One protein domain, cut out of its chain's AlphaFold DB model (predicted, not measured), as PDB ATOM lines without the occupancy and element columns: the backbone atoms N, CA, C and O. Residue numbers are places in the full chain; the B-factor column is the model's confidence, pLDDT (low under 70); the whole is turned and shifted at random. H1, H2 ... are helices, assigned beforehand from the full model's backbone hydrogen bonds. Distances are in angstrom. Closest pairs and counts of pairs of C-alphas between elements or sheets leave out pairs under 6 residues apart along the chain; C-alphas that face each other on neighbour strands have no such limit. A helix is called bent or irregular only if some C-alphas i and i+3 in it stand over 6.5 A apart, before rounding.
ATOM      1  N   PHE A   4     141.528 198.551 195.736       91.19
ATOM      2  CA  PHE A   4     140.545 198.318 194.678       91.19
ATOM      3  C   PHE A   4     140.825 199.128 193.400       91.19
ATOM      4  O   PHE A   4     140.731 198.608 192.289       91.19
ATOM      5  N   GLY A   5     141.237 200.393 193.536       89.06
ATOM      6  CA  GLY A   5     141.592 201.236 192.391       89.06
ATOM      7  C   GLY A   5     142.831 200.724 191.653       89.06
ATOM      8  O   GLY A   5     142.880 200.752 190.422       89.06
ATOM      9  N   ASN A   6     143.804 200.186 192.394       87.19
ATOM     10  CA  ASN A   6     144.989 199.560 191.809       87.19
ATOM     11  C   ASN A   6     144.636 198.257 191.077       87.19
ATOM     12  O   ASN A   6     145.123 198.042 189.966       87.19
ATOM     13  N   ALA A   7     143.747 197.434 191.645       88.38
ATOM     14  CA  ALA A   7     143.264 196.211 191.007       88.38
ATOM     15  C   ALA A   7     142.535 196.497 189.682       88.38
ATOM     16  O   ALA A   7     142.821 195.855 188.672       88.38
ATOM     17  N   ILE A   8     141.667 197.515 189.642       90.12
ATOM     18  CA  ILE A   8     140.990 197.939 188.404       90.12
ATOM     19  C   ILE A   8     141.999 198.425 187.364       90.12
ATOM     20  O   ILE A   8     141.927 198.029 186.200       90.12
ATOM     21  N   LYS A   9     142.958 199.270 187.764       84.81
ATOM     22  CA  LYS A   9     143.984 199.792 186.849       84.81
ATOM     23  C   LYS A   9     144.815 198.659 186.246       84.81
ATOM     24  O   LYS A   9     145.124 198.708 185.057       84.81
ATOM     25  N   TYR A  10     145.146 197.654 187.055       85.12
ATOM     26  CA  TYR A  10     145.870 196.467 186.621       85.12
ATOM     27  C   TYR A  10     145.041 195.617 185.653       85.12
ATOM     28  O   TYR A  10     145.510 195.319 184.559       85.12
ATOM     29  N   LEU A  11     143.787 195.300 185.995       88.06
ATOM     30  CA  LEU A  11     142.876 194.559 185.119       88.06
ATOM     31  C   LEU A  11     142.706 195.259 183.762       88.06
ATOM     32  O   LEU A  11     142.773 194.628 182.707       88.06
ATOM     33  N   TYR A  12     142.531 196.579 183.781       87.00
ATOM     34  CA  TYR A  12     142.374 197.366 182.568       87.00
ATOM     35  C   TYR A  12     143.626 197.337 181.687       87.00
ATOM     36  O   TYR A  12     143.526 197.074 180.490       87.00
ATOM     37  N   SER A  13     144.805 197.608 182.253       78.94
ATOM     38  CA  SER A  13     146.036 197.712 181.465       78.94
ATOM     39  C   SER A  13     146.539 196.356 180.976       78.94
ATOM     40  O   SER A  13     146.959 196.249 179.826       78.94
ATOM     41  N   GLN A  14     146.472 195.333 181.828       82.19
ATOM     42  CA  GLN A  14     147.057 194.026 181.550       82.19
ATOM     43  C   GLN A  14     146.127 193.112 180.765       82.19
ATOM     44  O   GLN A  14     146.614 192.363 179.930       82.19
ATOM     45  N   PHE A  15     144.817 193.166 181.006       86.38
ATOM     46  CA  PHE A  15     143.881 192.226 180.392       86.38
ATOM     47  C   PHE A  15     142.995 192.895 179.343       86.38
ATOM     48  O   PHE A  15     142.981 192.484 178.186       86.38
ATOM     49  N   ILE A  16     142.287 193.970 179.704       88.06
ATOM     50  CA  ILE A  16     141.318 194.592 178.787       88.06
ATOM     51  C   ILE A  16     142.035 195.231 177.594       88.06
ATOM     52  O   ILE A  16     141.722 194.941 176.441       88.06
ATOM     53  N   LEU A  17     143.022 196.088 177.844       85.56
ATOM     54  CA  LEU A  17     143.715 196.799 176.773       85.56
ATOM     55  C   LEU A  17     144.538 195.838 175.903       85.56
ATOM     56  O   LEU A  17     144.508 195.914 174.675       85.56
ATOM     57  N   ARG A  18     145.272 194.923 176.540       85.50
ATOM     58  CA  ARG A  18     146.163 194.003 175.837       85.50
ATOM     59  C   ARG A  18     145.391 192.899 175.135       85.50
ATOM     60  O   ARG A  18     145.501 192.767 173.927       85.50
ATOM     61  N   ASP A  19     144.587 192.137 175.859       90.38
ATOM     62  CA  ASP A  19     144.049 190.892 175.323       90.38
ATOM     63  C   ASP A  19     142.718 191.142 174.599       90.38
ATOM     64  O   ASP A  19     142.521 190.687 173.466       90.38
ATOM     65  N   VAL A  20     141.833 191.954 175.191       92.38
ATOM     66  CA  VAL A  20     140.523 192.248 174.589       92.38
ATOM     67  C   VAL A  20     140.660 193.185 173.394       92.38
ATOM     68  O   VAL A  20     140.286 192.811 172.285       92.38
ATOM     69  N   LEU A  21     141.227 194.377 173.581       91.69
ATOM     70  CA  LEU A  21     141.270 195.367 172.501       91.69
ATOM     71  C   LEU A  21     142.313 195.050 171.426       91.69
ATOM     72  O   LEU A  21     142.070 195.354 170.259       91.69
ATOM     73  N   SER A  22     143.458 194.451 171.778       89.19
ATOM     74  CA  SER A  22     144.498 194.183 170.770       89.19
ATOM     75  C   SER A  22     144.230 192.922 169.960       89.19
ATOM     76  O   SER A  22     144.676 192.865 168.819       89.19
ATOM     77  N   PHE A  23     143.520 191.926 170.501       93.75
ATOM     78  CA  PHE A  23     143.306 190.650 169.808       93.75
ATOM     79  C   PHE A  23     141.825 190.326 169.617       93.75
ATOM     80  O   PHE A  23     141.373 190.176 168.484       93.75
ATOM     81  N   ILE A  24     141.030 190.273 170.686       96.31
ATOM     82  CA  ILE A  24     139.632 189.829 170.568       96.31
ATOM     83  C   ILE A  24     138.803 190.781 169.703       96.31
ATOM     84  O   ILE A  24     138.105 190.320 168.809       96.31
ATOM     85  N   THR A  25     138.894 192.095 169.914       96.38
ATOM     86  CA  THR A  25     138.161 193.094 169.122       96.38
ATOM     87  C   THR A  25     138.486 193.026 167.622       96.38
ATOM     88  O   THR A  25     137.549 192.885 166.833       96.38
ATOM     89  N   PRO A  26     139.757 193.074 167.175       96.50
ATOM     90  CA  PRO A  26     140.074 192.947 165.753       96.50
ATOM     91  C   PRO A  26     139.674 191.589 165.165       96.50
ATOM     92  O   PRO A  26     139.245 191.542 164.010       96.50
ATOM     93  N   GLY A  27     139.764 190.503 165.937       96.81
ATOM     94  CA  GLY A  27     139.278 189.194 165.504       96.81
ATOM     95  C   GLY A  27     137.756 189.134 165.370       96.81
ATOM     96  O   GLY A  27     137.252 188.621 164.373       96.81
ATOM     97  N   ALA A  28     137.025 189.725 166.319       96.88
ATOM     98  CA  ALA A  28     135.570 189.866 166.281       96.88
ATOM     99  C   ALA A  28     135.128 190.594 165.016       96.88
ATOM    100  O   ALA A  28     134.294 190.071 164.283       96.88
ATOM    101  N   ILE A  29     135.733 191.750 164.724       97.06
ATOM    102  CA  ILE A  29     135.438 192.534 163.519       97.06
ATOM    103  C   ILE A  29     135.524 191.644 162.271       97.06
ATOM    104  O   ILE A  29     134.570 191.588 161.502       97.06
ATOM    105  N   LEU A  30     136.610 190.884 162.103       96.62
ATOM    106  CA  LEU A  30     136.772 190.023 160.929       96.62
ATOM    107  C   LEU A  30     135.796 188.858 160.878       96.62
ATOM    108  O   LEU A  30     135.221 188.603 159.820       96.62
ATOM    109  N   VAL A  31     135.608 188.151 161.992       95.88
ATOM    110  CA  VAL A  31     134.706 186.997 162.046       95.88
ATOM    111  C   VAL A  31     133.274 187.437 161.764       95.88
ATOM    112  O   VAL A  31     132.611 186.831 160.927       95.88
ATOM    113  N   PHE A  32     132.806 188.523 162.380       95.19
ATOM    114  CA  PHE A  32     131.462 189.038 162.132       95.19
ATOM    115  C   PHE A  32     131.299 189.580 160.710       95.19
ATOM    116  O   PHE A  32     130.274 189.309 160.088       95.19
ATOM    117  N   SER A  33     132.294 190.275 160.149       95.56
ATOM    118  CA  SER A  33     132.238 190.711 158.747       95.56
ATOM    119  C   SER A  33     132.228 189.534 157.765       95.56
ATOM    120  O   SER A  33     131.497 189.578 156.776       95.56
ATOM    121  N   ALA A  34     132.981 188.465 158.038       94.62
ATOM    122  CA  ALA A  34     132.955 187.247 157.232       94.62
ATOM    123  C   ALA A  34     131.608 186.517 157.344       94.62
ATOM    124  O   ALA A  34     131.047 186.115 156.328       94.62
ATOM    125  N   LEU A  35     131.054 186.391 158.556       93.81
ATOM    126  CA  LEU A  35     129.729 185.803 158.783       93.81
ATOM    127  C   LEU A  35     128.627 186.608 158.094       93.81
ATOM    128  O   LEU A  35     127.748 186.018 157.479       93.81
ATOM    129  N   PHE A  36     128.697 187.938 158.139       93.75
ATOM    130  CA  PHE A  36     127.762 188.810 157.428       93.75
ATOM    131  C   PHE A  36     127.821 188.615 155.912       93.75
ATOM    132  O   PHE A  36     126.785 188.605 155.254       93.75
ATOM    133  N   LEU A  37     129.019 188.427 155.356       93.81
ATOM    134  CA  LEU A  37     129.194 188.191 153.926       93.81
ATOM    135  C   LEU A  37     128.731 186.790 153.490       93.81
ATOM    136  O   LEU A  37     128.154 186.654 152.412       93.81
ATOM    137  N   LEU A  38     129.013 185.757 154.291       93.69
ATOM    138  CA  LEU A  38     128.814 184.353 153.912       93.69
ATOM    139  C   LEU A  38     127.457 183.781 154.340       93.69
ATOM    140  O   LEU A  38     126.881 182.985 153.603       93.69
ATOM    141  N   CYS A  39     126.971 184.143 155.528       93.88
ATOM    142  CA  CYS A  39     125.779 183.562 156.153       93.88
ATOM    143  C   CYS A  39     124.999 184.621 156.966       93.88
ATOM    144  O   CYS A  39     124.857 184.475 158.190       93.88
ATOM    145  N   PRO A  40     124.509 185.709 156.338       92.94
ATOM    146  CA  PRO A  40     123.828 186.799 157.044       92.94
ATOM    147  C   PRO A  40     122.610 186.321 157.853       92.94
ATOM    148  O   PRO A  40     122.336 186.841 158.934       92.94
ATOM    149  N   GLU A  41     121.920 185.281 157.387       93.81
ATOM    150  CA  GLU A  41     120.765 184.674 158.052       93.81
ATOM    151  C   GLU A  41     121.104 184.002 159.391       93.81
ATOM    152  O   GLU A  41     120.216 183.764 160.208       93.81
ATOM    153  N   LYS A  42     122.383 183.702 159.655       91.00
ATOM    154  CA  LYS A  42     122.828 183.061 160.901       91.00
ATOM    155  C   LYS A  42     123.133 184.046 162.024       91.00
ATOM    156  O   LYS A  42     123.218 183.628 163.178       91.00
ATOM    157  N   ILE A  43     123.252 185.340 161.725       90.00
ATOM    158  CA  ILE A  43     123.610 186.367 162.714       90.00
ATOM    159  C   ILE A  43     122.609 186.444 163.879       90.00
ATOM    160  O   ILE A  43     123.064 186.432 165.023       90.00
ATOM    161  N   PRO A  44     121.276 186.457 163.662       91.31
ATOM    162  CA  PRO A  44     120.322 186.525 164.771       91.31
ATOM    163  C   PRO A  44     120.441 185.338 165.735       91.31
ATOM    164  O   PRO A  44     120.261 185.490 166.943       91.31
ATOM    165  N   HIS A  45     120.808 184.159 165.225       89.75
ATOM    166  CA  HIS A  45     120.956 182.955 166.041       89.75
ATOM    167  C   HIS A  45     122.153 183.017 166.997       89.75
ATOM    168  O   HIS A  45     122.115 182.359 168.035       89.75
ATOM    169  N   LEU A  46     123.172 183.841 166.721       87.56
ATOM    170  CA  LEU A  46     124.327 184.015 167.615       87.56
ATOM    171  C   LEU A  46     123.936 184.571 168.993       87.56
ATOM    172  O   LEU A  46     124.627 184.318 169.977       87.56
ATOM    173  N   ILE A  47     122.814 185.292 169.075       87.38
ATOM    174  CA  ILE A  47     122.285 185.861 170.323       87.38
ATOM    175  C   ILE A  47     121.623 184.772 171.186       87.38
ATOM    176  O   ILE A  47     121.584 184.881 172.406       87.38
ATOM    177  N   SER A  48     121.136 183.696 170.561       92.44
ATOM    178  CA  SER A  48     120.460 182.578 171.240       92.44
ATOM    179  C   SER A  48     121.402 181.468 171.719       92.44
ATOM    180  O   SER A  48     120.954 180.460 172.266       92.44
ATOM    181  N   ILE A  49     122.708 181.624 171.498       92.25
ATOM    182  CA  ILE A  49     123.708 180.621 171.855       92.25
ATOM    183  C   ILE A  49     123.847 180.526 173.382       92.25
ATOM    184  O   ILE A  49     123.896 181.531 174.088       92.25
ATOM    185  N   HIS A  50     123.950 179.297 173.896       95.62
ATOM    186  CA  HIS A  50     124.174 179.046 175.317       95.62
ATOM    187  C   HIS A  50     125.458 179.734 175.806       95.62
ATOM    188  O   HIS A  50     126.507 179.615 175.175       95.62
ATOM    189  N   TRP A  51     125.408 180.386 176.970       95.12
ATOM    190  CA  TRP A  51     126.491 181.256 177.443       95.12
ATOM    191  C   TRP A  51     127.867 180.564 177.550       95.12
ATOM    192  O   TRP A  51     128.895 181.186 177.297       95.12
ATOM    193  N   LEU A  52     127.901 179.260 177.856       94.88
ATOM    194  CA  LEU A  52     129.138 178.459 177.880       94.88
ATOM    195  C   LEU A  52     129.890 178.442 176.539       94.88
ATOM    196  O   LEU A  52     131.114 178.335 176.524       94.88
ATOM    197  N   LEU A  53     129.187 178.573 175.412       94.06
ATOM    198  CA  LEU A  53     129.797 178.584 174.082       94.06
ATOM    199  C   LEU A  53     130.484 179.922 173.757       94.06
ATOM    200  O   LEU A  53     131.257 179.988 172.801       94.06
ATOM    201  N   TYR A  54     130.302 180.965 174.577       91.44
ATOM    202  CA  TYR A  54     131.094 182.189 174.446       91.44
ATOM    203  C   TYR A  54     132.572 181.973 174.788       91.44
ATOM    204  O   TYR A  54     133.408 182.696 174.257       91.44
ATOM    205  N   ILE A  55     132.916 180.970 175.607       93.44
ATOM    206  CA  ILE A  55     134.311 180.657 175.960       93.44
ATOM    207  C   ILE A  55     135.119 180.217 174.725       93.44
ATOM    208  O   ILE A  55     136.108 180.879 174.399       93.44
ATOM    209  N   PRO A  56     134.728 179.153 173.990       95.19
ATOM    210  CA  PRO A  56     135.439 178.773 172.773       95.19
ATOM    211  C   PRO A  56     135.344 179.854 171.693       95.19
ATOM    212  O   PRO A  56     136.317 180.059 170.968       95.19
ATOM    213  N   LEU A  57     134.231 180.597 171.617       94.06
ATOM    214  CA  LEU A  57     134.121 181.732 170.702       94.06
ATOM    215  C   LEU A  57     135.198 182.783 170.995       94.06
ATOM    216  O   LEU A  57     135.903 183.191 170.079       94.06
ATOM    217  N   PHE A  58     135.392 183.165 172.260       94.69
ATOM    218  CA  PHE A  58     136.458 184.084 172.671       94.69
ATOM    219  C   PHE A  58     137.843 183.592 172.245       94.69
ATOM    220  O   PHE A  58     138.640 184.382 171.745       94.69
ATOM    221  N   GLY A  59     138.112 182.290 172.390       95.69
ATOM    222  CA  GLY A  59     139.358 181.676 171.929       95.69
ATOM    223  C   GLY A  59     139.566 181.820 170.418       95.69
ATOM    224  O   GLY A  59     140.652 182.199 169.979       95.69
ATOM    225  N   VAL A  60     138.519 181.590 169.620       95.88
ATOM    226  CA  VAL A  60     138.562 181.775 168.160       95.88
ATOM    227  C   VAL A  60     138.789 183.244 167.801       95.88
ATOM    228  O   VAL A  60     139.659 183.540 166.986       95.88
ATOM    229  N   LEU A  61     138.058 184.172 168.427       97.19
ATOM    230  CA  LEU A  61     138.215 185.607 168.177       97.19
ATOM    231  C   LEU A  61     139.630 186.081 168.521       97.19
ATOM    232  O   LEU A  61     140.255 186.785 167.730       97.19
ATOM    233  N   TYR A  62     140.166 185.643 169.661       96.81
ATOM    234  CA  TYR A  62     141.542 185.927 170.050       96.81
ATOM    235  C   TYR A  62     142.538 185.397 169.011       96.81
ATOM    236  O   TYR A  62     143.418 186.136 168.572       96.81
ATOM    237  N   LEU A  63     142.385 184.141 168.573       96.81
ATOM    238  CA  LEU A  63     143.281 183.519 167.597       96.81
ATOM    239  C   LEU A  63     143.253 184.240 166.243       96.81
ATOM    240  O   LEU A  63     144.306 184.460 165.647       96.81
ATOM    241  N   VAL A  64     142.072 184.650 165.772       97.19
ATOM    242  CA  VAL A  64     141.937 185.436 164.537       97.19
ATOM    243  C   VAL A  64     142.599 186.802 164.695       97.19
ATOM    244  O   VAL A  64     143.353 187.214 163.818       97.19
ATOM    245  N   GLY A  65     142.393 187.493 165.817       96.31
ATOM    246  CA  GLY A  65     143.081 188.756 166.092       96.31
ATOM    247  C   GLY A  65     144.599 188.615 166.159       96.31
ATOM    248  O   GLY A  65     145.332 189.453 165.639       96.31
ATOM    249  N   PHE A  66     145.087 187.523 166.744       95.19
ATOM    250  CA  PHE A  66     146.508 187.199 166.742       95.19
ATOM    251  C   PHE A  66     147.029 186.912 165.326       95.19
ATOM    252  O   PHE A  66     148.104 187.384 164.966       95.19
ATOM    253  N   ALA A  67     146.251 186.237 164.477       96.38
ATOM    254  CA  ALA A  67     146.594 186.066 163.065       96.38
ATOM    255  C   ALA A  67     146.708 187.417 162.339       96.38
ATOM    256  O   ALA A  67     147.672 187.649 161.615       96.38
ATOM    257  N   VAL A  68     145.781 188.351 162.585       96.25
ATOM    258  CA  VAL A  68     145.850 189.723 162.044       96.25
ATOM    259  C   VAL A  68     147.138 190.418 162.475       96.25
ATOM    260  O   VAL A  68     147.819 191.014 161.644       96.25
ATOM    261  N   GLN A  69     147.515 190.297 163.748       94.31
ATOM    262  CA  GLN A  69     148.777 190.826 164.258       94.31
ATOM    263  C   GLN A  69     149.981 190.235 163.511       94.31
ATOM    264  O   GLN A  69     150.851 190.984 163.058       94.31
ATOM    265  N   CYS A  70     150.031 188.911 163.343       92.44
ATOM    266  CA  CYS A  70     151.103 188.247 162.604       92.44
ATOM    267  C   CYS A  70     151.147 188.683 161.135       92.44
ATOM    268  O   CYS A  70     152.228 188.905 160.592       92.44
ATOM    269  N   LEU A  71     149.989 188.856 160.499       93.12
ATOM    270  CA  LEU A  71     149.874 189.355 159.132       93.12
ATOM    271  C   LEU A  71     150.389 190.799 159.023       93.12
ATOM    272  O   LEU A  71     151.157 191.126 158.120       93.12
ATOM    273  N   GLY A  72     150.018 191.657 159.973       89.25
ATOM    274  CA  GLY A  72     150.493 193.034 160.058       89.25
ATOM    275  C   GLY A  72     152.006 193.125 160.263       89.25
ATOM    276  O   GLY A  72     152.652 193.979 159.657       89.25
ATOM    277  N   GLU A  73     152.588 192.228 161.060       87.44
ATOM    278  CA  GLU A  73     154.042 192.089 161.201       87.44
ATOM    279  C   GLU A  73     154.712 191.585 159.919       87.44
ATOM    280  O   GLU A  73     155.749 192.121 159.523       87.44
ATOM    281  N   LEU A  74     154.110 190.600 159.247       86.00
ATOM    282  CA  LEU A  74     154.611 190.045 157.989       86.00
ATOM    283  C   LEU A  74     154.702 191.126 156.900       86.00
ATOM    284  O   LEU A  74     155.712 191.228 156.204       86.00
ATOM    285  N   PHE A  75     153.687 191.989 156.808       82.81
ATOM    286  CA  PHE A  75     153.671 193.135 155.893       82.81
ATOM    287  C   PHE A  75     154.354 194.393 156.443       82.81
ATOM    288  O   PHE A  75     154.406 195.409 155.752       82.81
ATOM    289  N   LYS A  76     154.902 194.343 157.664       75.62
ATOM    290  CA  LYS A  76     155.540 195.475 158.362       75.62
ATOM    291  C   LYS A  76     154.633 196.691 158.586       75.62
ATOM    292  O   LYS A  76     155.129 197.781 158.864       75.62
ATOM    293  N   ILE A  77     153.318 196.509 158.510       78.56
ATOM    294  CA  ILE A  77     152.335 197.517 158.926       78.56
ATOM    295  C   ILE A  77     152.445 197.712 160.442       78.56
ATOM    296  O   ILE A  77     152.370 198.830 160.950       78.56
ATOM    297  N   ILE A  78     152.693 196.617 161.164       78.19
ATOM    298  CA  ILE A  78     152.871 196.606 162.611       78.19
ATOM    299  C   ILE A  78     154.308 196.199 162.915       78.19
ATOM    300  O   ILE A  78     154.796 195.179 162.443       78.19
ATOM    301  N   SER A  79     155.007 197.004 163.715       68.81
ATOM    302  CA  SER A  79     156.357 196.680 164.180       68.81
ATOM    303  C   SER A  79     156.476 196.896 165.681       68.81
ATOM    304  O   SER A  79     156.189 197.985 166.188       68.81
ATOM    305  N   PHE A  80     156.946 195.867 166.382       61.12
ATOM    306  CA  PHE A  80     157.203 195.884 167.824       61.12
ATOM    307  C   PHE A  80     158.486 196.602 168.232       61.12
ATOM    308  O   PHE A  80     158.656 196.948 169.399       61.12
ATOM    309  N   SER A  81     159.386 196.839 167.284       53.81
ATOM    310  CA  SER A  81     160.641 197.552 167.518       53.81
ATOM    311  C   SER A  81     160.633 198.894 166.781       53.81
ATOM    312  O   SER A  81     159.895 199.042 165.798       53.81
ATOM    313  N   PRO A  82     161.400 199.901 167.252       46.44
ATOM    314  CA  PRO A  82     161.586 201.145 166.509       46.44
ATOM    315  C   PRO A  82     162.010 200.859 165.062       46.44
ATOM    316  O   PRO A  82     162.545 199.781 164.788       46.44
ATOM    317  N   PRO A  83     161.699 201.784 164.136       42.03
ATOM    318  CA  PRO A  83     161.739 201.533 162.705       42.03
ATOM    319  C   PRO A  83     163.119 201.040 162.302       42.03
ATOM    320  O   PRO A  83     164.102 201.779 162.338       42.03
ATOM    321  N   ASP A  84     163.164 199.781 161.892       42.31
ATOM    322  CA  ASP A  84     164.289 199.239 161.168       42.31
ATOM    323  C   ASP A  84     164.416 199.988 159.843       42.31
ATOM    324  O   ASP A  84     163.858 199.577 158.822       42.31
ATOM    325  N   LYS A  85     165.179 201.080 159.830       36.34
ATOM    326  CA  LYS A  85     165.558 201.750 158.581       36.34
ATOM    327  C   LYS A  85     166.365 200.829 157.644       36.34
ATOM    328  O   LYS A  85     166.521 201.168 156.480       36.34
ATOM    329  N   TYR A  86     166.789 199.644 158.111       42.88
ATOM    330  CA  TYR A  86     167.625 198.689 157.373       42.88
ATOM    331  C   TYR A  86     167.160 197.216 157.407       42.88
ATOM    332  O   TYR A  86     167.949 196.332 157.083       42.88
ATOM    333  N   ARG A  87     165.909 196.866 157.772       44.84
ATOM    334  CA  ARG A  87     165.553 195.425 157.844       44.84
ATOM    335  C   ARG A  87     165.159 194.776 156.522       44.84
ATOM    336  O   ARG A  87     164.130 195.099 155.920       44.84
ATOM    337  N   TRP A  88     165.903 193.705 156.253       42.38
ATOM    338  CA  TRP A  88     165.727 192.647 155.264       42.38
ATOM    339  C   TRP A  88     165.995 193.162 153.861       42.38
ATOM    340  O   TRP A  88     165.157 193.883 153.297       42.38
ATOM    341  N   SER A  89     167.126 192.735 153.289       48.19
ATOM    342  CA  SER A  89     167.303 192.755 151.839       48.19
ATOM    343  C   SER A  89     166.068 192.110 151.209       48.19
ATOM    344  O   SER A  89     165.420 191.239 151.804       48.19
ATOM    345  N   ARG A  90     165.671 192.583 150.028       50.31
ATOM    346  CA  ARG A  90     164.487 192.071 149.325       50.31
ATOM    347  C   ARG A  90     164.524 190.534 149.238       50.31
ATOM    348  O   ARG A  90     163.484 189.913 149.390       50.31
ATOM    349  N   GLU A  91     165.714 189.945 149.131       51.28
ATOM    350  CA  GLU A  91     165.984 188.499 149.103       51.28
ATOM    351  C   GLU A  91     165.619 187.749 150.395       51.28
ATOM    352  O   GLU A  91     164.958 186.714 150.330       51.28
ATOM    353  N   GLN A  92     165.944 188.278 151.583       53.44
ATOM    354  CA  GLN A  92     165.553 187.645 152.856       53.44
ATOM    355  C   GLN A  92     164.027 187.626 153.062       53.44
ATOM    356  O   GLN A  92     163.510 186.788 153.796       53.44
ATOM    357  N   ARG A  93     163.291 188.526 152.390       55.06
ATOM    358  CA  ARG A  93     161.819 188.608 152.455       55.06
ATOM    359  C   ARG A  93     161.114 187.525 151.646       55.06
ATOM    360  O   ARG A  93     159.997 187.179 151.998       55.06
ATOM    361  N   TRP A  94     161.741 186.995 150.597       50.16
ATOM    362  CA  TRP A  94     161.161 185.919 149.781       50.16
ATOM    363  C   TRP A  94     161.583 184.527 150.267       50.16
ATOM    364  O   TRP A  94     160.833 183.568 150.107       50.16
ATOM    365  N   ASN A  95     162.702 184.426 150.990       49.44
ATOM    366  CA  ASN A  95     163.152 183.198 151.654       49.44
ATOM    367  C   ASN A  95     162.405 182.885 152.969       49.44
ATOM    368  O   ASN A  95     162.959 182.271 153.876       49.44
ATOM    369  N   ILE A  96     161.119 183.233 153.076       47.41
ATOM    370  CA  ILE A  96     160.269 182.856 154.224       47.41
ATOM    371  C   ILE A  96     160.197 181.324 154.382       47.41
ATOM    372  O   ILE A  96     160.154 180.816 155.506       47.41
ATOM    373  N   PHE A  97     160.285 180.587 153.270       42.06
ATOM    374  CA  PHE A  97     160.318 179.120 153.230       42.06
ATOM    375  C   PHE A  97     161.737 178.527 153.128       42.06
ATOM    376  O   PHE A  97     161.900 177.316 153.231       42.06
ATOM    377  N   GLY A  98     162.771 179.363 152.983       40.09
ATOM    378  CA  GLY A  98     164.174 178.946 152.961       40.09
ATOM    379  C   GLY A  98     164.781 178.927 154.368       40.09
ATOM    380  O   GLY A  98     164.590 179.840 155.171       40.09
ATOM    381  N   THR A  99     165.517 177.871 154.706       34.03
ATOM    382  CA  THR A  99     166.148 177.679 156.026       34.03
ATOM    383  C   THR A  99     167.496 178.386 156.192       34.03
ATOM    384  O   THR A  99     168.021 178.407 157.303       34.03
ATOM    385  N   HIS A 100     168.037 179.037 155.160       37.34
ATOM    386  CA  HIS A 100     169.309 179.756 155.258       37.34
ATOM    387  C   HIS A 100     169.114 181.252 155.517       37.34
ATOM    388  O   HIS A 100     169.145 182.086 154.616       37.34
ATOM    389  N   TRP A 101     168.950 181.590 156.794       41.88
ATOM    390  CA  TRP A 101     169.083 182.962 157.275       41.88
ATOM    391  C   TRP A 101     170.571 183.247 157.452       41.88
ATOM    392  O   TRP A 101     171.152 182.953 158.499       41.88
ATOM    393  N   THR A 102     171.214 183.782 156.415       41.72
ATOM    394  CA  THR A 102     172.535 184.389 156.574       41.72
ATOM    395  C   THR A 102     172.381 185.551 157.546       41.72
ATOM    396  O   THR A 102     171.718 186.553 157.282       41.72
ATOM    397  N   ARG A 103     172.929 185.338 158.742       42.97
ATOM    398  CA  ARG A 103     173.038 186.295 159.836       42.97
ATOM    399  C   ARG A 103     173.989 187.398 159.389       42.97
ATOM    400  O   ARG A 103     175.154 187.383 159.776       42.97
ATOM    401  N   ASP A 104     173.516 188.276 158.512       45.88
ATOM    402  CA  ASP A 104     174.344 189.376 158.062       45.88
ATOM    403  C   ASP A 104     174.528 190.356 159.219       45.88
ATOM    404  O   ASP A 104     173.589 190.721 159.936       45.88
ATOM    405  N   LYS A 105     175.797 190.624 159.490       45.28
ATOM    406  CA  LYS A 105     176.316 191.160 160.742       45.28
ATOM    407  C   LYS A 105     176.277 192.686 160.742       45.28
ATOM    408  O   LYS A 105     177.292 193.311 161.015       45.28
ATOM    409  N   ASP A 106     175.108 193.291 160.576       50.69
ATOM    410  CA  ASP A 106     174.934 194.686 161.006       50.69
ATOM    411  C   ASP A 106     174.642 194.718 162.515       50.69
ATOM    412  O   ASP A 106     173.577 195.094 163.005       50.69
ATOM    413  N   THR A 107     175.632 194.251 163.278       52.69
ATOM    414  CA  THR A 107     175.678 194.194 164.745       52.69
ATOM    415  C   THR A 107     175.725 195.578 165.394       52.69
ATOM    416  O   THR A 107     175.421 195.696 166.578       52.69
ATOM    417  N   VAL A 108     176.064 196.631 164.644       52.56
ATOM    418  CA  VAL A 108     176.246 197.996 165.166       52.56
ATOM    419  C   VAL A 108     174.929 198.581 165.683       52.56
ATOM    420  O   VAL A 108     174.840 198.948 166.851       52.56
ATOM    421  N   TRP A 109     173.864 198.564 164.878       51.25
ATOM    422  CA  TRP A 109     172.584 199.154 165.288       51.25
ATOM    423  C   TRP A 109     171.879 198.349 166.382       51.25
ATOM    424  O   TRP A 109     171.239 198.913 167.267       51.25
ATOM    425  N   TRP A 110     171.998 197.018 166.338       54.28
ATOM    426  CA  TRP A 110     171.446 196.166 167.389       54.28
ATOM    427  C   TRP A 110     172.120 196.473 168.727       54.28
ATOM    428  O   TRP A 110     171.428 196.648 169.725       54.28
ATOM    429  N   ASN A 111     173.444 196.641 168.729       60.75
ATOM    430  CA  ASN A 111     174.174 197.067 169.915       60.75
ATOM    431  C   ASN A 111     173.745 198.465 170.383       60.75
ATOM    432  O   ASN A 111     173.564 198.650 171.580       60.75
ATOM    433  N   ASP A 112     173.509 199.422 169.485       61.12
ATOM    434  CA  ASP A 112     173.067 200.774 169.862       61.12
ATOM    435  C   ASP A 112     171.630 200.808 170.403       61.12
ATOM    436  O   ASP A 112     171.340 201.517 171.365       61.12
ATOM    437  N   TYR A 113     170.727 199.991 169.858       61.19
ATOM    438  CA  TYR A 113     169.379 199.829 170.401       61.19
ATOM    439  C   TYR A 113     169.398 199.159 171.774       61.19
ATOM    440  O   TYR A 113     168.695 199.614 172.677       61.19
ATOM    441  N   TYR A 114     170.202 198.103 171.949       67.56
ATOM    442  CA  TYR A 114     170.379 197.482 173.261       67.56
ATOM    443  C   TYR A 114     170.990 198.462 174.250       67.56
ATOM    444  O   TYR A 114     170.466 198.543 175.347       67.56
ATOM    445  N   LYS A 115     171.979 199.269 173.852       70.88
ATOM    446  CA  LYS A 115     172.532 200.342 174.689       70.88
ATOM    447  C   LYS A 115     171.491 201.394 175.048       70.88
ATOM    448  O   LYS A 115     171.399 201.747 176.208       70.88
ATOM    449  N   MET A 116     170.673 201.861 174.104       70.88
ATOM    450  CA  MET A 116     169.612 202.840 174.382       70.88
ATOM    451  C   MET A 116     168.552 202.260 175.323       70.88
ATOM    452  O   MET A 116     168.061 202.940 176.221       70.88
ATOM    453  N   ILE A 117     168.188 200.993 175.122       71.31
ATOM    454  CA  ILE A 117     167.274 200.281 176.005       71.31
ATOM    455  C   ILE A 117     167.904 200.101 177.379       71.31
ATOM    456  O   ILE A 117     167.269 200.439 178.363       71.31
ATOM    457  N   GLU A 118     169.126 199.594 177.461       71.44
ATOM    458  CA  GLU A 118     169.876 199.379 178.696       71.44
ATOM    459  C   GLU A 118     170.102 200.691 179.444       71.44
ATOM    460  O   GLU A 118     169.940 200.730 180.654       71.44
ATOM    461  N   GLU A 119     170.367 201.787 178.738       74.62
ATOM    462  CA  GLU A 119     170.460 203.126 179.301       74.62
ATOM    463  C   GLU A 119     169.103 203.615 179.799       74.62
ATOM    464  O   GLU A 119     169.022 204.119 180.915       74.62
ATOM    465  N   PHE A 120     168.019 203.383 179.053       71.88
ATOM    466  CA  PHE A 120     166.664 203.628 179.541       71.88
ATOM    467  C   PHE A 120     166.384 202.814 180.811       71.88
ATOM    468  O   PHE A 120     165.950 203.396 181.799       71.88
ATOM    469  N   TRP A 121     166.681 201.508 180.839       72.31
ATOM    470  CA  TRP A 121     166.522 200.651 182.024       72.31
ATOM    471  C   TRP A 121     167.424 201.094 183.174       72.31
ATOM    472  O   TRP A 121     166.999 201.042 184.318       72.31
ATOM    473  N   ARG A 122     168.643 201.566 182.900       74.19
ATOM    474  CA  ARG A 122     169.568 202.095 183.907       74.19
ATOM    475  C   ARG A 122     169.027 203.385 184.517       74.19
ATOM    476  O   ARG A 122     169.031 203.529 185.734       74.19
ATOM    477  N   LEU A 123     168.541 204.303 183.681       71.81
ATOM    478  CA  LEU A 123     167.963 205.586 184.098       71.81
ATOM    479  C   LEU A 123     166.620 205.409 184.816       71.81
ATOM    480  O   LEU A 123     166.291 206.186 185.703       71.81
ATOM    481  N   THR A 124     165.859 204.374 184.460       70.31
ATOM    482  CA  THR A 124     164.536 204.072 185.028       70.31
ATOM    483  C   THR A 124     164.558 202.893 185.997       70.31
ATOM    484  O   THR A 124     163.499 202.363 186.310       70.31
ATOM    485  N   GLY A 125     165.734 202.479 186.494       51.09
ATOM    486  CA  GLY A 125     166.017 201.169 187.118       51.09
ATOM    487  C   GLY A 125     165.219 200.758 188.360       51.09
ATOM    488  O   GLY A 125     165.458 199.693 188.919       51.09
ATOM    489  N   SER A 126     164.252 201.565 188.780       63.22
ATOM    490  CA  SER A 126     163.225 201.224 189.773       63.22
ATOM    491  C   SER A 126     161.877 201.921 189.525       63.22
ATOM    492  O   SER A 126     160.928 201.716 190.282       63.22
ATOM    493  N   ASP A 127     161.756 202.720 188.461       77.25
ATOM    494  CA  ASP A 127     160.541 203.454 188.137       77.25
ATOM    495  C   ASP A 127     159.538 202.523 187.441       77.25
ATOM    496  O   ASP A 127     159.511 202.349 186.215       77.25
ATOM    497  N   VAL A 128     158.704 201.889 188.265       75.00
ATOM    498  CA  VAL A 128     157.592 201.036 187.837       75.00
ATOM    499  C   VAL A 128     156.649 201.792 186.889       75.00
ATOM    500  O   VAL A 128     156.087 201.183 185.975       75.00
ATOM    501  N   GLU A 129     156.498 203.114 187.033       76.38
ATOM    502  CA  GLU A 129     155.634 203.891 186.148       76.38
ATOM    503  C   GLU A 129     156.212 204.017 184.742       76.38
ATOM    504  O   GLU A 129     155.468 203.882 183.767       76.38
ATOM    505  N   ALA A 130     157.522 204.241 184.610       72.06
ATOM    506  CA  ALA A 130     158.178 204.318 183.305       72.06
ATOM    507  C   ALA A 130     158.003 203.011 182.508       72.06
ATOM    508  O   ALA A 130     157.701 203.036 181.310       72.06
ATOM    509  N   HIS A 131     158.093 201.868 183.194       73.00
ATOM    510  CA  HIS A 131     157.858 200.543 182.618       73.00
ATOM    511  C   HIS A 131     156.420 200.369 182.142       73.00
ATOM    512  O   HIS A 131     156.187 200.014 180.985       73.00
ATOM    513  N   GLN A 132     155.459 200.691 183.010       75.69
ATOM    514  CA  GLN A 132     154.038 200.613 182.682       75.69
ATOM    515  C   GLN A 132     153.661 201.553 181.529       75.69
ATOM    516  O   GLN A 132     152.866 201.184 180.665       75.69
ATOM    517  N   ARG A 133     154.234 202.764 181.470       77.56
ATOM    518  CA  ARG A 133     154.005 203.710 180.364       77.56
ATOM    519  C   ARG A 133     154.536 203.158 179.046       77.56
ATOM    520  O   ARG A 133     153.830 203.222 178.041       77.56
ATOM    521  N   ARG A 134     155.742 202.587 179.043       79.62
ATOM    522  CA  ARG A 134     156.327 201.974 177.845       79.62
ATOM    523  C   ARG A 134     155.500 200.786 177.360       79.62
ATOM    524  O   ARG A 134     155.196 200.714 176.171       79.62
ATOM    525  N   GLU A 135     155.112 199.889 178.260       78.31
ATOM    526  CA  GLU A 135     154.233 198.761 177.937       78.31
ATOM    527  C   GLU A 135     152.914 199.258 177.338       78.31
ATOM    528  O   GLU A 135     152.522 198.824 176.258       78.31
ATOM    529  N   ARG A 136     152.284 200.259 177.963       78.81
ATOM    530  CA  ARG A 136     151.038 200.851 177.471       78.81
ATOM    531  C   ARG A 136     151.171 201.437 176.066       78.81
ATOM    532  O   ARG A 136     150.250 201.288 175.270       78.81
ATOM    533  N   LEU A 137     152.285 202.096 175.746       78.62
ATOM    534  CA  LEU A 137     152.530 202.632 174.402       78.62
ATOM    535  C   LEU A 137     152.688 201.519 173.361       78.62
ATOM    536  O   LEU A 137     152.179 201.646 172.247       78.62
ATOM    537  N   ILE A 138     153.359 200.423 173.724       81.25
ATOM    538  CA  ILE A 138     153.486 199.243 172.861       81.25
ATOM    539  C   ILE A 138     152.105 198.632 172.608       81.25
ATOM    540  O   ILE A 138     151.751 198.413 171.451       81.25
ATOM    541  N   VAL A 139     151.310 198.437 173.664       82.19
ATOM    542  CA  VAL A 139     149.947 197.903 173.552       82.19
ATOM    543  C   VAL A 139     149.076 198.819 172.700       82.19
ATOM    544  O   VAL A 139     148.424 198.354 171.777       82.19
ATOM    545  N   LEU A 140     149.113 200.135 172.917       81.69
ATOM    546  CA  LEU A 140     148.335 201.071 172.106       81.69
ATOM    547  C   LEU A 140     148.719 200.998 170.621       81.69
ATOM    548  O   LEU A 140     147.848 201.011 169.756       81.69
ATOM    549  N   LYS A 141     150.014 200.853 170.315       82.50
ATOM    550  CA  LYS A 141     150.487 200.647 168.942       82.50
ATOM    551  C   LYS A 141     149.947 199.343 168.339       82.50
ATOM    552  O   LYS A 141     149.575 199.347 167.167       82.50
ATOM    553  N   GLN A 142     149.879 198.259 169.118       84.94
ATOM    554  CA  GLN A 142     149.259 196.995 168.694       84.94
ATOM    555  C   GLN A 142     147.772 197.173 168.404       84.94
ATOM    556  O   GLN A 142     147.332 196.839 167.310       84.94
ATOM    557  N   VAL A 143     147.021 197.750 169.349       86.31
ATOM    558  CA  VAL A 143     145.581 198.006 169.204       86.31
ATOM    559  C   VAL A 143     145.306 198.805 167.931       86.31
ATOM    560  O   VAL A 143     144.474 198.400 167.123       86.31
ATOM    561  N   CYS A 144     146.036 199.902 167.707       86.62
ATOM    562  CA  CYS A 144     145.862 200.732 166.517       86.62
ATOM    563  C   CYS A 144     146.205 199.977 165.225       86.62
ATOM    564  O   CYS A 144     145.458 200.062 164.253       86.62
ATOM    565  N   GLY A 145     147.313 199.232 165.207       83.44
ATOM    566  CA  GLY A 145     147.744 198.470 164.036       83.44
ATOM    567  C   GLY A 145     146.770 197.350 163.667       83.44
ATOM    568  O   GLY A 145     146.349 197.252 162.514       83.44
ATOM    569  N   ASN A 146     146.370 196.540 164.651       90.75
ATOM    570  CA  ASN A 146     145.426 195.443 164.446       90.75
ATOM    571  C   ASN A 146     144.040 195.972 164.097       90.75
ATOM    572  O   ASN A 146     143.408 195.462 163.179       90.75
ATOM    573  N   GLY A 147     143.586 197.026 164.782       88.62
ATOM    574  CA  GLY A 147     142.321 197.686 164.483       88.62
ATOM    575  C   GLY A 147     142.278 198.208 163.047       88.62
ATOM    576  O   GLY A 147     141.335 197.905 162.320       88.62
ATOM    577  N   PHE A 148     143.322 198.914 162.598       90.94
ATOM    578  CA  PHE A 148     143.423 199.402 161.219       90.94
ATOM    579  C   PHE A 148     143.364 198.263 160.192       90.94
ATOM    580  O   PHE A 148     142.585 198.330 159.238       90.94
ATOM    581  N   LEU A 149     144.149 197.199 160.391       90.75
ATOM    582  CA  LEU A 149     144.183 196.064 159.466       90.75
ATOM    583  C   LEU A 149     142.847 195.306 159.442       90.75
ATOM    584  O   LEU A 149     142.337 195.009 158.361       90.75
ATOM    585  N   SER A 150     142.240 195.061 160.606       95.12
ATOM    586  CA  SER A 150     140.928 194.415 160.692       95.12
ATOM    587  C   SER A 150     139.830 195.237 160.030       95.12
ATOM    588  O   SER A 150     139.036 194.677 159.282       95.12
ATOM    589  N   ILE A 151     139.793 196.556 160.243       95.31
ATOM    590  CA  ILE A 151     138.816 197.439 159.586       95.31
ATOM    591  C   ILE A 151     139.031 197.445 158.070       95.31
ATOM    592  O   ILE A 151     138.064 197.395 157.316       95.31
ATOM    593  N   THR A 152     140.285 197.451 157.610       95.25
ATOM    594  CA  THR A 152     140.608 197.413 156.176       95.25
ATOM    595  C   THR A 152     140.090 196.128 155.529       95.25
ATOM    596  O   THR A 152     139.387 196.179 154.522       95.25
ATOM    597  N   ILE A 153     140.374 194.969 156.128       95.00
ATOM    598  CA  ILE A 153     139.911 193.668 155.621       95.00
ATOM    599  C   ILE A 153     138.382 193.540 155.739       95.00
ATOM    600  O   ILE A 153     137.734 193.061 154.810       95.00
ATOM    601  N   ALA A 154     137.779 194.017 156.830       96.31
ATOM    602  CA  ALA A 154     136.325 194.072 156.972       96.31
ATOM    603  C   ALA A 154     135.678 194.939 155.881       96.31
ATOM    604  O   ALA A 154     134.670 194.544 155.298       96.31
ATOM    605  N   GLY A 155     136.289 196.077 155.543       95.06
ATOM    606  CA  GLY A 155     135.884 196.916 154.419       95.06
ATOM    607  C   GLY A 155     135.935 196.169 153.085       95.06
ATOM    608  O   GLY A 155     135.011 196.296 152.285       95.06
ATOM    609  N   ILE A 156     136.948 195.323 152.868       95.25
ATOM    610  CA  ILE A 156     137.029 194.445 151.689       95.25
ATOM    611  C   ILE A 156     135.866 193.440 151.674       95.25
ATOM    612  O   ILE A 156     135.241 193.252 150.629       95.25
ATOM    613  N   PHE A 157     135.527 192.821 152.809       95.69
ATOM    614  CA  PHE A 157     134.380 191.906 152.896       95.69
ATOM    615  C   PHE A 157     133.054 192.614 152.609       95.69
ATOM    616  O   PHE A 157     132.264 192.134 151.795       95.69
ATOM    617  N   LEU A 158     132.832 193.785 153.205       93.81
ATOM    618  CA  LEU A 158     131.637 194.587 152.950       93.81
ATOM    619  C   LEU A 158     131.567 195.044 151.490       93.81
ATOM    620  O   LEU A 158     130.524 194.894 150.863       93.81
ATOM    621  N   GLY A 159     132.668 195.515 150.906       92.62
ATOM    622  CA  GLY A 159     132.733 195.867 149.485       92.62
ATOM    623  C   GLY A 159     132.405 194.680 148.576       92.62
ATOM    624  O   GLY A 159     131.639 194.809 147.624       92.62
ATOM    625  N   THR A 160     132.905 193.493 148.926       93.38
ATOM    626  CA  THR A 160     132.627 192.247 148.197       93.38
ATOM    627  C   THR A 160     131.149 191.851 148.270       93.38
ATOM    628  O   THR A 160     130.633 191.238 147.337       93.38
ATOM    629  N   SER A 161     130.434 192.234 149.333       91.25
ATOM    630  CA  SER A 161     129.001 191.933 149.475       91.25
ATOM    631  C   SER A 161     128.146 192.548 148.357       91.25
ATOM    632  O   SER A 161     127.175 191.924 147.920       91.25
ATOM    633  N   PHE A 162     128.567 193.704 147.828       91.38
ATOM    634  CA  PHE A 162     127.926 194.405 146.713       91.38
ATOM    635  C   PHE A 162     128.282 193.825 145.337       91.38
ATOM    636  O   PHE A 162     127.702 194.223 144.328       91.38
ATOM    637  N   CYS A 163     129.220 192.878 145.267       91.75
ATOM    638  CA  CYS A 163     129.555 192.211 144.019       91.75
ATOM    639  C   CYS A 163     128.440 191.227 143.629       91.75
ATOM    640  O   CYS A 163     127.995 190.411 144.441       91.75
ATOM    641  N   SER A 164     127.997 191.277 142.371       89.75
ATOM    642  CA  SER A 164     126.977 190.367 141.830       89.75
ATOM    643  C   SER A 164     127.496 188.938 141.626       89.75
ATOM    644  O   SER A 164     126.713 187.992 141.570       89.75
ATOM    645  N   LEU A 165     128.818 188.762 141.550       93.38
ATOM    646  CA  LEU A 165     129.461 187.475 141.313       93.38
ATOM    647  C   LEU A 165     129.539 186.656 142.610       93.38
ATOM    648  O   LEU A 165     130.336 186.944 143.504       93.38
ATOM    649  N   SER A 166     128.736 185.594 142.698       90.25
ATOM    650  CA  SER A 166     128.644 184.727 143.884       90.25
ATOM    651  C   SER A 166     129.972 184.064 144.266       90.25
ATOM    652  O   SER A 166     130.290 183.973 145.449       90.25
ATOM    653  N   TRP A 167     130.786 183.658 143.287       94.19
ATOM    654  CA  TRP A 167     132.080 183.019 143.551       94.19
ATOM    655  C   TRP A 167     133.079 183.960 144.238       94.19
ATOM    656  O   TRP A 167     133.886 183.499 145.041       94.19
ATOM    657  N   VAL A 168     132.999 185.276 143.997       92.75
ATOM    658  CA  VAL A 168     133.881 186.271 144.639       92.75
ATOM    659  C   VAL A 168     133.601 186.341 146.141       92.75
ATOM    660  O   VAL A 168     134.534 186.423 146.940       92.75
ATOM    661  N   LYS A 169     132.329 186.210 146.543       91.38
ATOM    662  CA  LYS A 169     131.908 186.197 147.955       91.38
ATOM    663  C   LYS A 169     132.500 185.028 148.740       91.38
ATOM    664  O   LYS A 169     132.679 185.155 149.943       91.38
ATOM    665  N   ILE A 170     132.831 183.924 148.068       93.94
ATOM    666  CA  ILE A 170     133.481 182.753 148.672       93.94
ATOM    667  C   ILE A 170     135.004 182.862 148.565       93.94
ATOM    668  O   ILE A 170     135.720 182.597 149.534       93.94
ATOM    669  N   LEU A 171     135.514 183.269 147.399       95.06
ATOM    670  CA  LEU A 171     136.948 183.321 147.137       95.06
ATOM    671  C   LEU A 171     137.661 184.309 148.063       95.06
ATOM    672  O   LEU A 171     138.704 183.966 148.616       95.06
ATOM    673  N   ILE A 172     137.116 185.515 148.240       94.81
ATOM    674  CA  ILE A 172     137.783 186.572 149.009       94.81
ATOM    675  C   ILE A 172     137.953 186.176 150.488       94.81
ATOM    676  O   ILE A 172     139.093 186.197 150.962       94.81
ATOM    677  N   PRO A 173     136.911 185.731 151.223       94.06
ATOM    678  CA  PRO A 173     137.085 185.209 152.579       94.06
ATOM    679  C   PRO A 173     138.026 184.011 152.655       94.06
ATOM    680  O   PRO A 173     138.825 183.936 153.582       94.06
ATOM    681  N   SER A 174     137.984 183.105 151.671       94.94
ATOM    682  CA  SER A 174     138.870 181.933 151.630       94.94
ATOM    683  C   SER A 174     140.341 182.330 151.484       94.94
ATOM    684  O   SER A 174     141.199 181.808 152.194       94.94
ATOM    685  N   LEU A 175     140.639 183.296 150.611       96.38
ATOM    686  CA  LEU A 175     141.988 183.831 150.427       96.38
ATOM    687  C   LEU A 175     142.481 184.535 151.696       96.38
ATOM    688  O   LEU A 175     143.611 184.308 152.125       96.38
ATOM    689  N   VAL A 176     141.633 185.354 152.325       95.31
ATOM    690  CA  VAL A 176     141.969 186.011 153.596       95.31
ATOM    691  C   VAL A 176     142.219 184.975 154.691       95.31
ATOM    692  O   VAL A 176     143.226 185.070 155.387       95.31
ATOM    693  N   ALA A 177     141.369 183.954 154.816       95.06
ATOM    694  CA  ALA A 177     141.560 182.872 155.778       95.06
ATOM    695  C   ALA A 177     142.888 182.134 155.547       95.06
ATOM    696  O   ALA A 177     143.627 181.888 156.499       95.06
ATOM    697  N   PHE A 178     143.238 181.849 154.290       96.38
ATOM    698  CA  PHE A 178     144.519 181.236 153.939       96.38
ATOM    699  C   PHE A 178     145.715 182.117 154.332       96.38
ATOM    700  O   PHE A 178     146.672 181.624 154.932       96.38
ATOM    701  N   LEU A 179     145.655 183.427 154.064       94.69
ATOM    702  CA  LEU A 179     146.697 184.377 154.470       94.69
ATOM    703  C   LEU A 179     146.831 184.467 155.995       94.69
ATOM    704  O   LEU A 179     147.948 184.481 156.509       94.69
ATOM    705  N   LEU A 180     145.710 184.483 156.721       95.25
ATOM    706  CA  LEU A 180     145.702 184.486 158.184       95.25
ATOM    707  C   LEU A 180     146.326 183.199 158.742       95.25
ATOM    708  O   LEU A 180     147.205 183.279 159.598       95.25
ATOM    709  N   LEU A 181     145.969 182.028 158.211       94.81
ATOM    710  CA  LEU A 181     146.590 180.755 158.594       94.81
ATOM    711  C   LEU A 181     148.097 180.751 158.314       94.81
ATOM    712  O   LEU A 181     148.886 180.437 159.203       94.81
ATOM    713  N   GLY A 182     148.514 181.165 157.114       92.31
ATOM    714  CA  GLY A 182     149.931 181.288 156.764       92.31
ATOM    715  C   GLY A 182     150.686 182.234 157.703       92.31
ATOM    716  O   GLY A 182     151.803 181.935 158.132       92.31
ATOM    717  N   SER A 183     150.054 183.343 158.095       92.38
ATOM    718  CA  SER A 183     150.631 184.294 159.043       92.38
ATOM    719  C   SER A 183     150.766 183.726 160.457       92.38
ATOM    720  O   SER A 183     151.756 184.032 161.114       92.38
ATOM    721  N   LEU A 184     149.857 182.851 160.908       92.56
ATOM    722  CA  LEU A 184     149.976 182.167 162.201       92.56
ATOM    723  C   LEU A 184     151.190 181.238 162.233       92.56
ATOM    724  O   LEU A 184     151.966 181.288 163.186       92.56
ATOM    725  N   PHE A 185     151.402 180.440 161.180       90.50
ATOM    726  CA  PHE A 185     152.588 179.581 161.075       90.50
ATOM    727  C   PHE A 185     153.882 180.401 161.084       90.50
ATOM    728  O   PHE A 185     154.845 180.066 161.781       90.50
ATOM    729  N   TRP A 186     153.902 181.510 160.341       90.00
ATOM    730  CA  TRP A 186     155.033 182.434 160.347       90.00
ATOM    731  C   TRP A 186     155.250 183.060 161.732       90.00
ATOM    732  O   TRP A 186     156.370 183.049 162.248       90.00
ATOM    733  N   GLY A 187     154.180 183.545 162.360       86.31
ATOM    734  CA  GLY A 187     154.194 184.155 163.683       86.31
ATOM    735  C   GLY A 187     154.729 183.200 164.742       86.31
ATOM    736  O   GLY A 187     155.657 183.552 165.469       86.31
ATOM    737  N   GLN A 188     154.234 181.961 164.773       88.38
ATOM    738  CA  GLN A 188     154.728 180.913 165.668       88.38
ATOM    739  C   GLN A 188     156.249 180.752 165.549       88.38
ATOM    740  O   GLN A 188     156.961 180.807 166.554       88.38
ATOM    741  N   ARG A 189     156.769 180.626 164.321       81.69
ATOM    742  CA  ARG A 189     158.214 180.504 164.073       81.69
ATOM    743  C   ARG A 189     158.984 181.720 164.588       81.69
ATOM    744  O   ARG A 189     160.011 181.566 165.250       81.69
ATOM    745  N   VAL A 190     158.500 182.928 164.304       81.00
ATOM    746  CA  VAL A 190     159.128 184.178 164.757       81.00
ATOM    747  C   VAL A 190     159.160 184.261 166.282       81.00
ATOM    748  O   VAL A 190     160.184 184.638 166.852       81.00
ATOM    749  N   HIS A 191     158.073 183.888 166.958       79.75
ATOM    750  CA  HIS A 191     157.997 183.902 168.416       79.75
ATOM    751  C   HIS A 191     158.971 182.911 169.061       79.75
ATOM    752  O   HIS A 191     159.683 183.301 169.987       79.75
ATOM    753  N   VAL A 192     159.091 181.694 168.521       76.06
ATOM    754  CA  VAL A 192     160.082 180.704 168.979       76.06
ATOM    755  C   VAL A 192     161.512 181.242 168.827       76.06
ATOM    756  O   VAL A 192     162.305 181.190 169.766       76.06
ATOM    757  N   LEU A 193     161.843 181.846 167.679       71.56
ATOM    758  CA  LEU A 193     163.170 182.433 167.448       71.56
ATOM    759  C   LEU A 193     163.468 183.615 168.385       71.56
ATOM    760  O   LEU A 193     164.590 183.752 168.885       71.56
ATOM    761  N   ARG A 194     162.470 184.474 168.639       75.31
ATOM    762  CA  ARG A 194     162.575 185.587 169.596       75.31
ATOM    763  C   ARG A 194     162.803 185.073 171.016       75.31
ATOM    764  O   ARG A 194     163.622 185.656 171.725       75.31
ATOM    765  N   GLN A 195     162.117 184.004 171.420       75.75
ATOM    766  CA  GLN A 195     162.303 183.377 172.728       75.75
ATOM    767  C   GLN A 195     163.733 182.850 172.882       75.75
ATOM    768  O   GLN A 195     164.439 183.292 173.786       75.75
ATOM    769  N   TYR A 196     164.194 182.018 171.944       68.88
ATOM    770  CA  TYR A 196     165.552 181.463 171.967       68.88
ATOM    771  C   TYR A 196     166.628 182.556 172.042       68.88
ATOM    772  O   TYR A 196     167.578 182.479 172.820       68.88
ATOM    773  N   SER A 197     166.456 183.631 171.265       70.50
ATOM    774  CA  SER A 197     167.390 184.761 171.263       70.50
ATOM    775  C   SER A 197     167.445 185.477 172.616       70.50
ATOM    776  O   SER A 197     168.524 185.868 173.056       70.50
ATOM    777  N   ARG A 198     166.302 185.640 173.297       69.69
ATOM    778  CA  ARG A 198     166.240 186.256 174.633       69.69
ATOM    779  C   ARG A 198     166.890 185.375 175.692       69.69
ATOM    780  O   ARG A 198     167.673 185.878 176.491       69.69
ATOM    781  N   GLU A 199     166.596 184.079 175.679       68.31
ATOM    782  CA  GLU A 199     167.188 183.109 176.608       68.31
ATOM    783  C   GLU A 199     168.715 183.089 176.486       68.31
ATOM    784  O   GLU A 199     169.420 183.174 177.491       68.31
ATOM    785  N   LYS A 200     169.233 183.095 175.252       71.50
ATOM    786  CA  LYS A 200     170.673 183.160 174.990       71.50
ATOM    787  C   LYS A 200     171.335 184.409 175.588       71.50
ATOM    788  O   LYS A 200     172.351 184.278 176.264       71.50
ATOM    789  N   ILE A 201     170.745 185.593 175.406       71.50
ATOM    790  CA  ILE A 201     171.268 186.857 175.964       71.50
ATOM    791  C   ILE A 201     171.300 186.818 177.502       71.50
ATOM    792  O   ILE A 201     172.252 187.286 178.132       71.50
ATOM    793  N   ILE A 202     170.278 186.233 178.132       69.69
ATOM    794  CA  ILE A 202     170.221 186.087 179.594       69.69
ATOM    795  C   ILE A 202     171.341 185.160 180.093       69.69
ATOM    796  O   ILE A 202     171.979 185.451 181.104       69.69
ATOM    797  N   ILE A 203     171.608 184.061 179.387       73.00
ATOM    798  CA  ILE A 203     172.686 183.127 179.745       73.00
ATOM    799  C   ILE A 203     174.060 183.792 179.586       73.00
ATOM    800  O   ILE A 203     174.895 183.706 180.490       73.00
ATOM    801  N   GLU A 204     174.293 184.489 178.472       77.31
ATOM    802  CA  GLU A 204     175.557 185.183 178.193       77.31
ATOM    803  C   GLU A 204     175.836 186.281 179.236       77.31
ATOM    804  O   GLU A 204     176.911 186.294 179.838       77.31
ATOM    805  N   SER A 205     174.842 187.120 179.552       73.56
ATOM    806  CA  SER A 205     174.975 188.181 180.567       73.56
ATOM    807  C   SER A 205     175.231 187.644 181.980       73.56
ATOM    808  O   SER A 205     176.051 188.195 182.718       73.56
ATOM    809  N   ARG A 206     174.592 186.533 182.375       76.25
ATOM    810  CA  ARG A 206     174.873 185.871 183.663       76.25
ATOM    811  C   ARG A 206     176.282 185.288 183.714       76.25
ATOM    812  O   ARG A 206     176.944 185.407 184.743       76.25
ATOM    813  N   THR A 207     176.743 184.698 182.614       83.62
ATOM    814  CA  THR A 207     178.091 184.119 182.517       83.62
ATOM    815  C   THR A 207     179.163 185.206 182.618       83.62
ATOM    816  O   THR A 207     180.148 185.038 183.336       83.62
ATOM    817  N   GLU A 208     178.964 186.344 181.952       81.25
ATOM    818  CA  GLU A 208     179.886 187.481 182.018       81.25
ATOM    819  C   GLU A 208     179.927 188.112 183.419       81.25
ATOM    820  O   GLU A 208     181.005 188.370 183.956       81.25
ATOM    821  N   ASN A 209     178.768 188.285 184.059       77.19
ATOM    822  CA  ASN A 209     178.689 188.795 185.429       77.19
ATOM    823  C   ASN A 209     179.299 187.831 186.456       77.19
ATOM    824  O   ASN A 209     179.920 188.282 187.417       77.19
ATOM    825  N   GLY A 210     179.161 186.519 186.250       82.00
ATOM    826  CA  GLY A 210     179.833 185.503 187.061       82.00
ATOM    827  C   GLY A 210     181.356 185.610 186.963       82.00
ATOM    828  O   GLY A 210     182.031 185.623 187.988       82.00
ATOM    829  N   LYS A 211     181.894 185.793 185.748       81.44
ATOM    830  CA  LYS A 211     183.334 186.024 185.536       81.44
ATOM    831  C   LYS A 211     183.832 187.307 186.208       81.44
ATOM    832  O   LYS A 211     184.907 187.290 186.788       81.44
ATOM    833  N   LYS A 212     183.051 188.393 186.184       78.75
ATOM    834  CA  LYS A 212     183.405 189.668 186.844       78.75
ATOM    835  C   LYS A 212     183.401 189.600 188.379       78.75
ATOM    836  O   LYS A 212     184.012 190.455 189.003       78.75
ATOM    837  N   ARG A 213     182.707 188.627 188.984       76.44
ATOM    838  CA  ARG A 213     182.618 188.444 190.450       76.44
ATOM    839  C   ARG A 213     183.594 187.408 191.016       76.44
ATOM    840  O   ARG A 213     183.693 187.300 192.230       76.44
ATOM    841  N   GLY A 214     184.248 186.626 190.156       67.94
ATOM    842  CA  GLY A 214     185.234 185.606 190.533       67.94
ATOM    843  C   GLY A 214     186.686 186.089 190.472       67.94
ATOM    844  O   GLY A 214     187.575 185.254 190.320       67.94
ATOM    845  N   VAL A 215     186.901 187.408 190.528       49.69
ATOM    846  CA  VAL A 215     188.208 188.070 190.667       49.69
ATOM    847  C   VAL A 215     188.277 188.696 192.049       49.69
ATOM    848  O   VAL A 215     187.271 189.341 192.425       49.69
TER     849      VAL A 215
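AT A GLANCE: This is residues 4 to 215 of the 215 residues of an uncharacterized protein of Dehalococcoidia bacterium (UniProt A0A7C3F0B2). A long helical hairpin, H6 and H7, spreads apart away from its turn; H1b lies beside it near the closed end, making a three-helix bundle, and H3 crosses these helices. Residues 4 to 9 of H1a and residues 191 to 215 stick out, while H4 and H5 touch no helix. The printed part has 212 residues, with named helices H1 to H7 in order and no named strand: all helix. It is loose and flat, with a radius of gyration of the C-alphas of 21.4 A and spans of 75 by 53 by 26 A.

IN THESE COORDINATES: Find C-alpha 4 at (140.545, 198.318, 194.678), where H1, residues 4 to 38, begins. By its hydrogen bonds it was assigned as one helix, but it is bent, C-alphas 22 and 25 being 6.6 A apart; its arms are H1a, residues 4 to 22, and H1b, residues 25 to 38. Next come H2, residues 44 to 48, H3, 51 to 74, irregular H4, 90 to 97, with C-alphas 94 and 97 7.7 A apart, and H5, 107 to 123. H6, residues 128 to 161, is 48.7 A long; H7, residues 166 to 213, runs 71.4 A to C-alpha 213 at (182.618, 188.444, 190.450).

HOW THE PARTS SIT: In the bundle, H1b touches residues 146 to 161 of H6 alone, closest at the C-alphas of Pro 26 and Ser 150, 5.3 A, at a shallow tilt of 8 degrees, the same way. H6 and H7 are a hairpin at 17 degrees, opposite ways, touching with residues 157 to 161 and 168 to 173 alone; their closest C-alphas, Thr 160 and Lys 169, are 6.1 A apart. Residues 60 to 68 of H3 alone touch residues 25 to 31 of H1b, about perpendicular at 79 degrees, closest at the C-alphas of Gly 65 and Gly 27, 3.9 A. H2 touches no helix; H5 is near H6. Each O i to N i+4 pair is within hydrogen-bond range in H1b, H5 and H6, against 12 of 15 in H1a, 18 of 20 in H3, 42 of 44 in H7, 0 of 1 in H2 and 1 of 4 in H4; O i to N i+3 pairs within range number 2 of 2 in H2 and 2 of 5 in H4.

THE WHOLE: The printed part has no cut, and its farthest C-alphas, Ser 164 and Val 215, are 78.4 A apart. The link from H3 to H4, residues 75 to 89, is long. Mean pLDDT of the printed part is 80.1; 44 residues are under 70, among them 79 to 114.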